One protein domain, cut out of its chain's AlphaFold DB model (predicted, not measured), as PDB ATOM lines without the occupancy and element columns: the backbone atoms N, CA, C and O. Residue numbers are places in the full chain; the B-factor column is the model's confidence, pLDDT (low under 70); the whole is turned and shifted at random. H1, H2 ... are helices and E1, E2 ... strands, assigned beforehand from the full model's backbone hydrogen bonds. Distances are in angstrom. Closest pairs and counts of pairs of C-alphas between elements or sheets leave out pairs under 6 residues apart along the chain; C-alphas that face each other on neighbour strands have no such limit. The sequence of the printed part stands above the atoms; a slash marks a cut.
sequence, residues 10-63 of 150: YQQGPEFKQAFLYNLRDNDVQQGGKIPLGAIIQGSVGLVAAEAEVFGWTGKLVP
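What this domain is: This is residues 10 to 63 of the 150 residues of an uncharacterized protein of Verrucomicrobia bacterium (UniProt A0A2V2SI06). Two small ribbons of two antiparallel strands each, a bowed one of E1 and E4 and a flatter hairpin of E2 and E3, make a small rounded body, with the short helix H1 near the first residue of E4. The ribbons are joined loosely: residues 61 to 62, after E4, pair antiparallel with residues 40 to 41 of E2. The printed part has 54 residues, with one named helix and four named strands in the order H1, E1, E2, E3, E4, and under half of its residues are in named elements. The class is mostly strand, and the whole is compact, with a radius of gyration of the C-alphas of 9.4 A and spans of 23 by 19 by 19 A.

How they stand to each other: H1, residues 14 to 18, comes nearest to E4, residues 54 to 59, at the C-alphas of Glu 15 and Val 54, their closest pair, 6.2 A apart. In H1 every O i to N i+4 pair is within hydrogen-bond range. E1, residues 29 to 35, is the antiparallel neighbour of E4, with 120 degrees between their directions. N 30 and O 58 are 2.9 A apart, and N 54 and O 35 are 2.9 A apart, both within hydrogen-bond range. E2, residues 40 to 43, and E3, residues 46 to 49, form a hairpin, antiparallel with 154 degrees between their directions. N 41 and O 48, at 2.8 A, and N 43 and O 46, at 2.9 A, are within hydrogen-bond range. The closest C-alphas of E2 and E4 are those of Ile 41 and Gly 59, 6.1 A apart. H1 is apart from both E2 and E3, and E1 is apart from E3. E1 and E2 are only just apart, at 8.3 A.

Where its parts are: H1 begins at C-alpha 14, at (-2.105, 12.754, -14.096), and ends at residue 18. E1, the longest strand by residues, runs from Val 29 to Ile 35, 9.4 A from first to last C-alpha. E2, from Ile 40 to Gly 43, also spans 9.4 A, and its C-alpha 40 is at (0.809, 5.029, 2.873). E3, from Gly 46 to Ala 49, spans 10.4 A. E4, from Val 54 to Gly 59, spans 10.3 A and ends with C-alpha 59 at (8.034, 6.402, -2.458).

The domain as a whole: The two C-alphas farthest apart are those of Gln 11 and Pro 63, at 26.4 A. The printed part has no cut. The links E1 to E2, E2 to E3 and E3 to E4 are tight, and the link from H1 to E1, with 10 residues, is short; no link is long. The mean pLDDT of the printed part is 94.2, and no printed residue is under 70.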
ATOM      1  N   TYR A  10       1.447  16.043  -8.450       91.56
ATOM      2  CA  TYR A  10       0.127  16.080  -9.092       91.56
ATOM      3  C   TYR A  10       0.050  16.990 -10.334       91.56
ATOM      4  O   TYR A  10      -0.893  16.869 -11.115       91.56
ATOM      5  N   GLN A  11       0.992  17.927 -10.499       92.50
ATOM      6  CA  GLN A  11       1.109  18.784 -11.684       92.50
ATOM      7  C   GLN A  11       2.012  18.167 -12.758       92.50
ATOM      8  O   GLN A  11       1.899  18.539 -13.921       92.50
ATOM      9  N   GLN A  12       2.904  17.250 -12.372       90.44
ATOM     10  CA  GLN A  12       3.855  16.605 -13.280       90.44
ATOM     11  C   GLN A  12       3.249  15.394 -13.998       90.44
ATOM     12  O   GLN A  12       3.619  15.124 -15.135       90.44
ATOM     13  N   GLY A  13       2.316  14.682 -13.355       89.50
ATOM     14  CA  GLY A  13       1.689  13.490 -13.927       89.50
ATOM     15  C   GLY A  13       0.226  13.312 -13.495       89.50
ATOM     16  O   GLY A  13      -0.083  13.461 -12.304       89.50
ATOM     17  N   PRO A  14      -0.701  13.000 -14.424       93.19
ATOM     18  CA  PRO A  14      -2.105  12.754 -14.096       93.19
ATOM     19  C   PRO A  14      -2.304  11.566 -13.140       93.19
ATOM     20  O   PRO A  14      -3.266  11.564 -12.372       93.19
ATOM     21  N   GLU A  15      -1.390  10.596 -13.126       94.44
ATOM     22  CA  GLU A  15      -1.420   9.425 -12.250       94.44
ATOM     23  C   GLU A  15      -1.336   9.800 -10.762       94.44
ATOM     24  O   GLU A  15      -2.067   9.252  -9.937       94.44
ATOM     25  N   PHE A  16      -0.539  10.813 -10.409       94.19
ATOM     26  CA  PHE A  16      -0.449  11.319  -9.036       94.19
ATOM     27  C   PHE A  16      -1.736  12.019  -8.608       94.19
ATOM     28  O   PHE A  16      -2.167  11.901  -7.461       94.19
ATOM     29  N   LYS A  17      -2.374  12.734  -9.539       91.81
ATOM     30  CA  LYS A  17      -3.671  13.373  -9.308       91.81
ATOM     31  C   LYS A  17      -4.769  12.327  -9.096       91.81
ATOM     32  O   LYS A  17      -5.576  12.468  -8.180       91.81
ATOM     33  N   GLN A  18      -4.779  11.282  -9.922       91.50
ATOM     34  CA  GLN A  18      -5.726  10.171  -9.840       91.50
ATOM     35  C   GLN A  18      -5.577   9.383  -8.534       91.50
ATOM     36  O   GLN A  18      -6.579   9.065  -7.904       91.50
ATOM     37  N   ALA A  19      -4.344   9.124  -8.096       94.38
ATOM     38  CA  ALA A  19      -4.060   8.448  -6.832       94.38
ATOM     39  C   ALA A  19      -4.191   9.355  -5.591       94.38
ATOM     40  O   ALA A  19      -3.869   8.927  -4.483       94.38
ATOM     41  N   PHE A  20      -4.665  10.594  -5.767       91.50
ATOM     42  CA  PHE A  20      -4.862  11.591  -4.711       91.50
ATOM     43  C   PHE A  20      -3.574  11.967  -3.944       91.50
ATOM     44  O   PHE A  20      -3.598  12.369  -2.782       91.50
ATOM     45  N   LEU A  21      -2.422  11.914  -4.616       91.94
ATOM     46  CA  LEU A  21      -1.094  12.184  -4.054       91.94
ATOM     47  C   LEU A  21      -0.722  13.680  -4.105       91.94
ATOM     48  O   LEU A  21       0.411  14.057  -4.411       91.94
ATOM     49  N   TYR A  22      -1.677  14.563  -3.797       86.75
ATOM     50  CA  TYR A  22      -1.550  16.021  -3.964       86.75
ATOM     51  C   TYR A  22      -0.461  16.683  -3.113       86.75
ATOM     52  O   TYR A  22      -0.114  17.838  -3.364       86.75
ATOM     53  N   ASN A  23       0.099  15.979  -2.127       85.88
ATOM     54  CA  ASN A  23       1.041  16.531  -1.144       85.88
ATOM     55  C   ASN A  23       2.433  15.945  -1.226       85.88
ATOM     56  O   ASN A  23       3.284  16.297  -0.422       85.88
ATOM     57  N   LEU A  24       2.687  15.132  -2.245       91.81
ATOM     58  CA  LEU A  24       4.046  14.743  -2.562       91.81
ATOM     59  C   LEU A  24       4.742  15.917  -3.264       91.81
ATOM     60  O   LEU A  24       4.187  16.554  -4.174       91.81
ATOM     61  N   ARG A  25       5.943  16.242  -2.801       92.94
ATOM     62  CA  ARG A  25       6.822  17.307  -3.295       92.94
ATOM     63  C   ARG A  25       8.190  16.737  -3.624       92.94
ATOM     64  O   ARG A  25       8.540  15.676  -3.124       92.94
ATOM     65  N   ASP A  26       8.962  17.469  -4.419       93.19
ATOM     66  CA  ASP A  26      10.406  17.266  -4.604       93.19
ATOM     67  C   ASP A  26      10.815  15.778  -4.630       93.19
ATOM     68  O   ASP A  26      10.405  15.044  -5.529       93.19
ATOM     69  N   ASN A  27      11.558  15.321  -3.619       94.38
ATOM     70  CA  ASN A  27      12.132  13.977  -3.536       94.38
ATOM     71  C   ASN A  27      11.227  12.938  -2.846       94.38
ATOM     72  O   ASN A  27      11.711  11.874  -2.460       94.38
ATOM     73  N   ASP A  28       9.936  13.226  -2.655       95.06
ATOM     74  CA  ASP A  28       8.999  12.316  -1.978       95.06
ATOM     75  C   ASP A  28       8.745  11.023  -2.776       95.06
ATOM     76  O   ASP A  28       8.330  10.010  -2.204       95.06
ATOM     77  N   VAL A  29       9.014  11.041  -4.087       96.00
ATOM     78  CA  VAL A  29       8.978   9.863  -4.966       96.00
ATOM     79  C   VAL A  29      10.186   9.816  -5.898       96.00
ATOM     80  O   VAL A  29      10.832  10.827  -6.170       96.00
ATOM     81  N   GLN A  30      10.486   8.618  -6.392       95.88
ATOM     82  CA  GLN A  30      11.587   8.321  -7.304       95.88
ATOM     83  C   GLN A  30      11.085   7.465  -8.468       95.88
ATOM     84  O   GLN A  30      10.147   6.680  -8.309       95.88
ATOM     85  N   GLN A  31      11.704   7.616  -9.640       94.88
ATOM     86  CA  GLN A  31      11.380   6.788 -10.801       94.88
ATOM     87  C   GLN A  31      11.761   5.320 -10.569       94.88
ATOM     88  O   GLN A  31      12.775   5.010  -9.946       94.88
ATOM     89  N   GLY A  32      10.956   4.427 -11.138       94.62
ATOM     90  CA  GLY A  32      11.074   2.977 -11.032       94.62
ATOM     91  C   GLY A  32      10.083   2.369 -10.038       94.62
ATOM     92  O   GLY A  32       9.684   3.002  -9.065       94.62
ATOM     93  N   GLY A  33       9.690   1.116 -10.288       96.06
ATOM     94  CA  GLY A  33       8.828   0.328  -9.399       96.06
ATOM     95  C   GLY A  33       7.331   0.650  -9.496       96.06
ATOM     96  O   GLY A  33       6.803   0.869 -10.589       96.06
ATOM     97  N   LYS A  34       6.633   0.583  -8.355       96.56
ATOM     98  CA  LYS A  34       5.183   0.800  -8.226       96.56
ATOM     99  C   LYS A  34       4.823   1.278  -6.815       96.56
ATOM    100  O   LYS A  34       5.335   0.736  -5.838       96.56
ATOM    101  N   ILE A  35       3.866   2.201  -6.718       97.62
ATOM    102  CA  ILE A  35       3.137   2.536  -5.487       97.62
ATOM    103  C   ILE A  35       1.790   1.790  -5.530       97.62
ATOM    104  O   ILE A  35       0.959   2.084  -6.397       97.62
ATOM    105  N   PRO A  36       1.561   0.796  -4.653       97.06
ATOM    106  CA  PRO A  36       0.297   0.062  -4.601       97.06
ATOM    107  C   PRO A  36      -0.863   0.911  -4.068       97.06
ATOM    108  O   PRO A  36      -0.662   1.805  -3.245       97.06
ATOM    109  N   LEU A  37      -2.089   0.561  -4.464       96.81
ATOM    110  CA  LEU A  37      -3.313   1.057  -3.832       96.81
ATOM    111  C   LEU A  37      -3.263   0.781  -2.321       96.81
ATOM    112  O   LEU A  37      -2.900  -0.316  -1.899       96.81
ATOM    113  N   GLY A  38      -3.630   1.772  -1.510       97.12
ATOM    114  CA  GLY A  38      -3.653   1.648  -0.051       97.12
ATOM    115  C   GLY A  38      -2.301   1.699   0.637       97.12
ATOM    116  O   GLY A  38      -2.265   1.721   1.865       97.12
ATOM    117  N   ALA A  39      -1.202   1.794  -0.109       97.50
ATOM    118  CA  ALA A  39       0.081   2.115   0.487       97.50
ATOM    119  C   ALA A  39       0.047   3.533   1.075       97.50
ATOM    120  O   ALA A  39      -0.474   4.459   0.448       97.50
ATOM    121  N   ILE A  40       0.621   3.710   2.266       97.38
ATOM    122  CA  ILE A  40       0.809   5.029   2.873       97.38
ATOM    123  C   ILE A  40       2.220   5.506   2.562       97.38
ATOM    124  O   ILE A  40       3.199   4.820   2.854       97.38
ATOM    125  N   ILE A  41       2.315   6.693   1.976       96.38
ATOM    126  CA  ILE A  41       3.565   7.325   1.576       96.38
ATOM    127  C   ILE A  41       3.880   8.447   2.560       96.38
ATOM    128  O   ILE A  41       3.061   9.341   2.791       96.38
ATOM    129  N   GLN A  42       5.086   8.408   3.125       94.62
ATOM    130  CA  GLN A  42       5.643   9.505   3.906       94.62
ATOM    131  C   GLN A  42       6.212  10.569   2.969       94.62
ATOM    132  O   GLN A  42       7.279  10.377   2.392       94.62
ATOM    133  N   GLY A  43       5.504  11.693   2.861       92.44
ATOM    134  CA  GLY A  43       5.964  12.879   2.151       92.44
ATOM    135  C   GLY A  43       6.568  13.932   3.080       92.44
ATOM    136  O   GLY A  43       6.474  13.873   4.311       92.44
ATOM    137  N   SER A  44       7.163  14.943   2.463       88.81
ATOM    138  CA  SER A  44       7.819  16.084   3.108       88.81
ATOM    139  C   SER A  44       6.874  17.019   3.865       88.81
ATOM    140  O   SER A  44       7.336  17.750   4.735       88.81
ATOM    141  N   VAL A  45       5.572  16.999   3.556       86.38
ATOM    142  CA  VAL A  45       4.533  17.869   4.150       86.38
ATOM    143  C   VAL A  45       3.369  17.086   4.769       86.38
ATOM    144  O   VAL A  45       2.348  17.660   5.149       86.38
ATOM    145  N   GLY A  46       3.492  15.765   4.900       89.75
ATOM    146  CA  GLY A  46       2.422  14.944   5.455       89.75
ATOM    147  C   GLY A  46       2.499  13.478   5.059       89.75
ATOM    148  O   GLY A  46       3.502  12.995   4.537       89.75
ATOM    149  N   LEU A  47       1.404  12.779   5.326       94.12
ATOM    150  CA  LEU A  47       1.197  11.392   4.930       94.12
ATOM    151  C   LEU A  47      -0.010  11.319   4.006       94.12
ATOM    152  O   LEU A  47      -1.005  12.009   4.234       94.12
ATOM    153  N   VAL A  48       0.083  10.479   2.982       94.38
ATOM    154  CA  VAL A  48      -1.009  10.218   2.039       94.38
ATOM    155  C   VAL A  48      -1.154   8.715   1.841       94.38
ATOM    156  O   VAL A  48      -0.159   8.015   1.674       94.38
ATOM    157  N   ALA A  49      -2.380   8.213   1.859       96.75
ATOM    158  CA  ALA A  49      -2.727   6.885   1.382       96.75
ATOM    159  C   ALA A  49      -3.016   6.963  -0.124       96.75
ATOM    160  O   ALA A  49      -3.793   7.812  -0.558       96.75
ATOM    161  N   ALA A  50      -2.405   6.100  -0.931       97.12
ATOM    162  CA  ALA A  50      -2.660   6.077  -2.368       97.12
ATOM    163  C   ALA A  50      -4.088   5.584  -2.658       97.12
ATOM    164  O   ALA A  50      -4.426   4.446  -2.336       97.12
ATOM    165  N   GLU A  51      -4.916   6.429  -3.283       95.62
ATOM    166  CA  GLU A  51      -6.307   6.109  -3.664       95.62
ATOM    167  C   GLU A  51      -6.388   5.344  -5.003       95.62
ATOM    168  O   GLU A  51      -7.451   4.862  -5.388       95.62
ATOM    169  N   ALA A  52      -5.256   5.194  -5.697       96.38
ATOM    170  CA  ALA A  52      -5.087   4.367  -6.888       96.38
ATOM    171  C   ALA A  52      -3.638   3.864  -6.986       96.38
ATOM    172  O   ALA A  52      -2.742   4.384  -6.320       96.38
ATOM    173  N   GLU A  53      -3.401   2.860  -7.830       96.62
ATOM    174  CA  GLU A  53      -2.046   2.388  -8.123       96.62
ATOM    175  C   GLU A  53      -1.290   3.378  -9.019       96.62
ATOM    176  O   GLU A  53      -1.866   3.945  -9.948       96.62
ATOM    177  N   VAL A  54       0.015   3.538  -8.782       97.06
ATOM    178  CA  VAL A  54       0.900   4.383  -9.598       97.06
ATOM    179  C   VAL A  54       2.096   3.557 -10.071       97.06
ATOM    180  O   VAL A  54       2.893   3.081  -9.261       97.06
ATOM    181  N   PHE A  55       2.218   3.356 -11.384       97.00
ATOM    182  CA  PHE A  55       3.287   2.559 -11.998       97.00
ATOM    183  C   PHE A  55       4.499   3.415 -12.365       97.00
ATOM    184  O   PHE A  55       4.351   4.577 -12.723       97.00
ATOM    185  N   GLY A  56       5.693   2.820 -12.329       96.50
ATOM    186  CA  GLY A  56       6.937   3.498 -12.702       96.50
ATOM    187  C   GLY A  56       7.468   4.449 -11.632       96.50
ATOM    188  O   GLY A  56       8.415   5.181 -11.903       96.50
ATOM    189  N   TRP A  57       6.889   4.417 -10.431       97.25
ATOM    190  CA  TRP A  57       7.235   5.297  -9.323       97.25
ATOM    191  C   TRP A  57       7.273   4.530  -8.006       97.25
ATOM    192  O   TRP A  57       6.487   3.609  -7.784       97.25
ATOM    193  N   THR A  58       8.162   4.946  -7.113       97.00
ATOM    194  CA  THR A  58       8.272   4.462  -5.733       97.00
ATOM    195  C   THR A  58       8.329   5.645  -4.781       97.00
ATOM    196  O   THR A  58       8.717   6.746  -5.157       97.00
ATOM    197  N   GLY A  59       7.929   5.423  -3.534       95.94
ATOM    198  CA  GLY A  59       8.034   6.402  -2.458       95.94
ATOM    199  C   GLY A  59       8.376   5.706  -1.149       95.94
ATOM    200  O   GLY A  59       8.434   4.474  -1.080       95.94
ATOM    201  N   LYS A  60       8.585   6.485  -0.089       96.44
ATOM    202  CA  LYS A  60       8.836   5.922   1.239       96.44
ATOM    203  C   LYS A  60       7.536   5.388   1.841       96.44
ATOM    204  O   LYS A  60       6.761   6.147   2.422       96.44
ATOM    205  N   LEU A  61       7.313   4.085   1.698       96.00
ATOM    206  CA  LEU A  61       6.138   3.418   2.252       96.00
ATOM    207  C   LEU A  61       6.287   3.214   3.763       96.00
ATOM    208  O   LEU A  61       7.360   2.850   4.245       96.00
ATOM    209  N   VAL A  62       5.205   3.433   4.503       96.00
ATOM    210  CA  VAL A  62       5.134   3.209   5.952       96.00
ATOM    211  C   VAL A  62       3.828   2.492   6.307       96.00
ATOM    212  O   VAL A  62       2.830   2.698   5.617       96.00
ATOM    213  N   PRO A  63       3.802   1.651   7.354       95.50
ATOM    214  CA  PRO A  63       2.548   1.105   7.859       95.50
ATOM    215  C   PRO A  63       1.720   2.207   8.526       95.50
ATOM    216  O   PRO A  63       2.271   3.182   9.051       95.50
TER     217      PRO A  63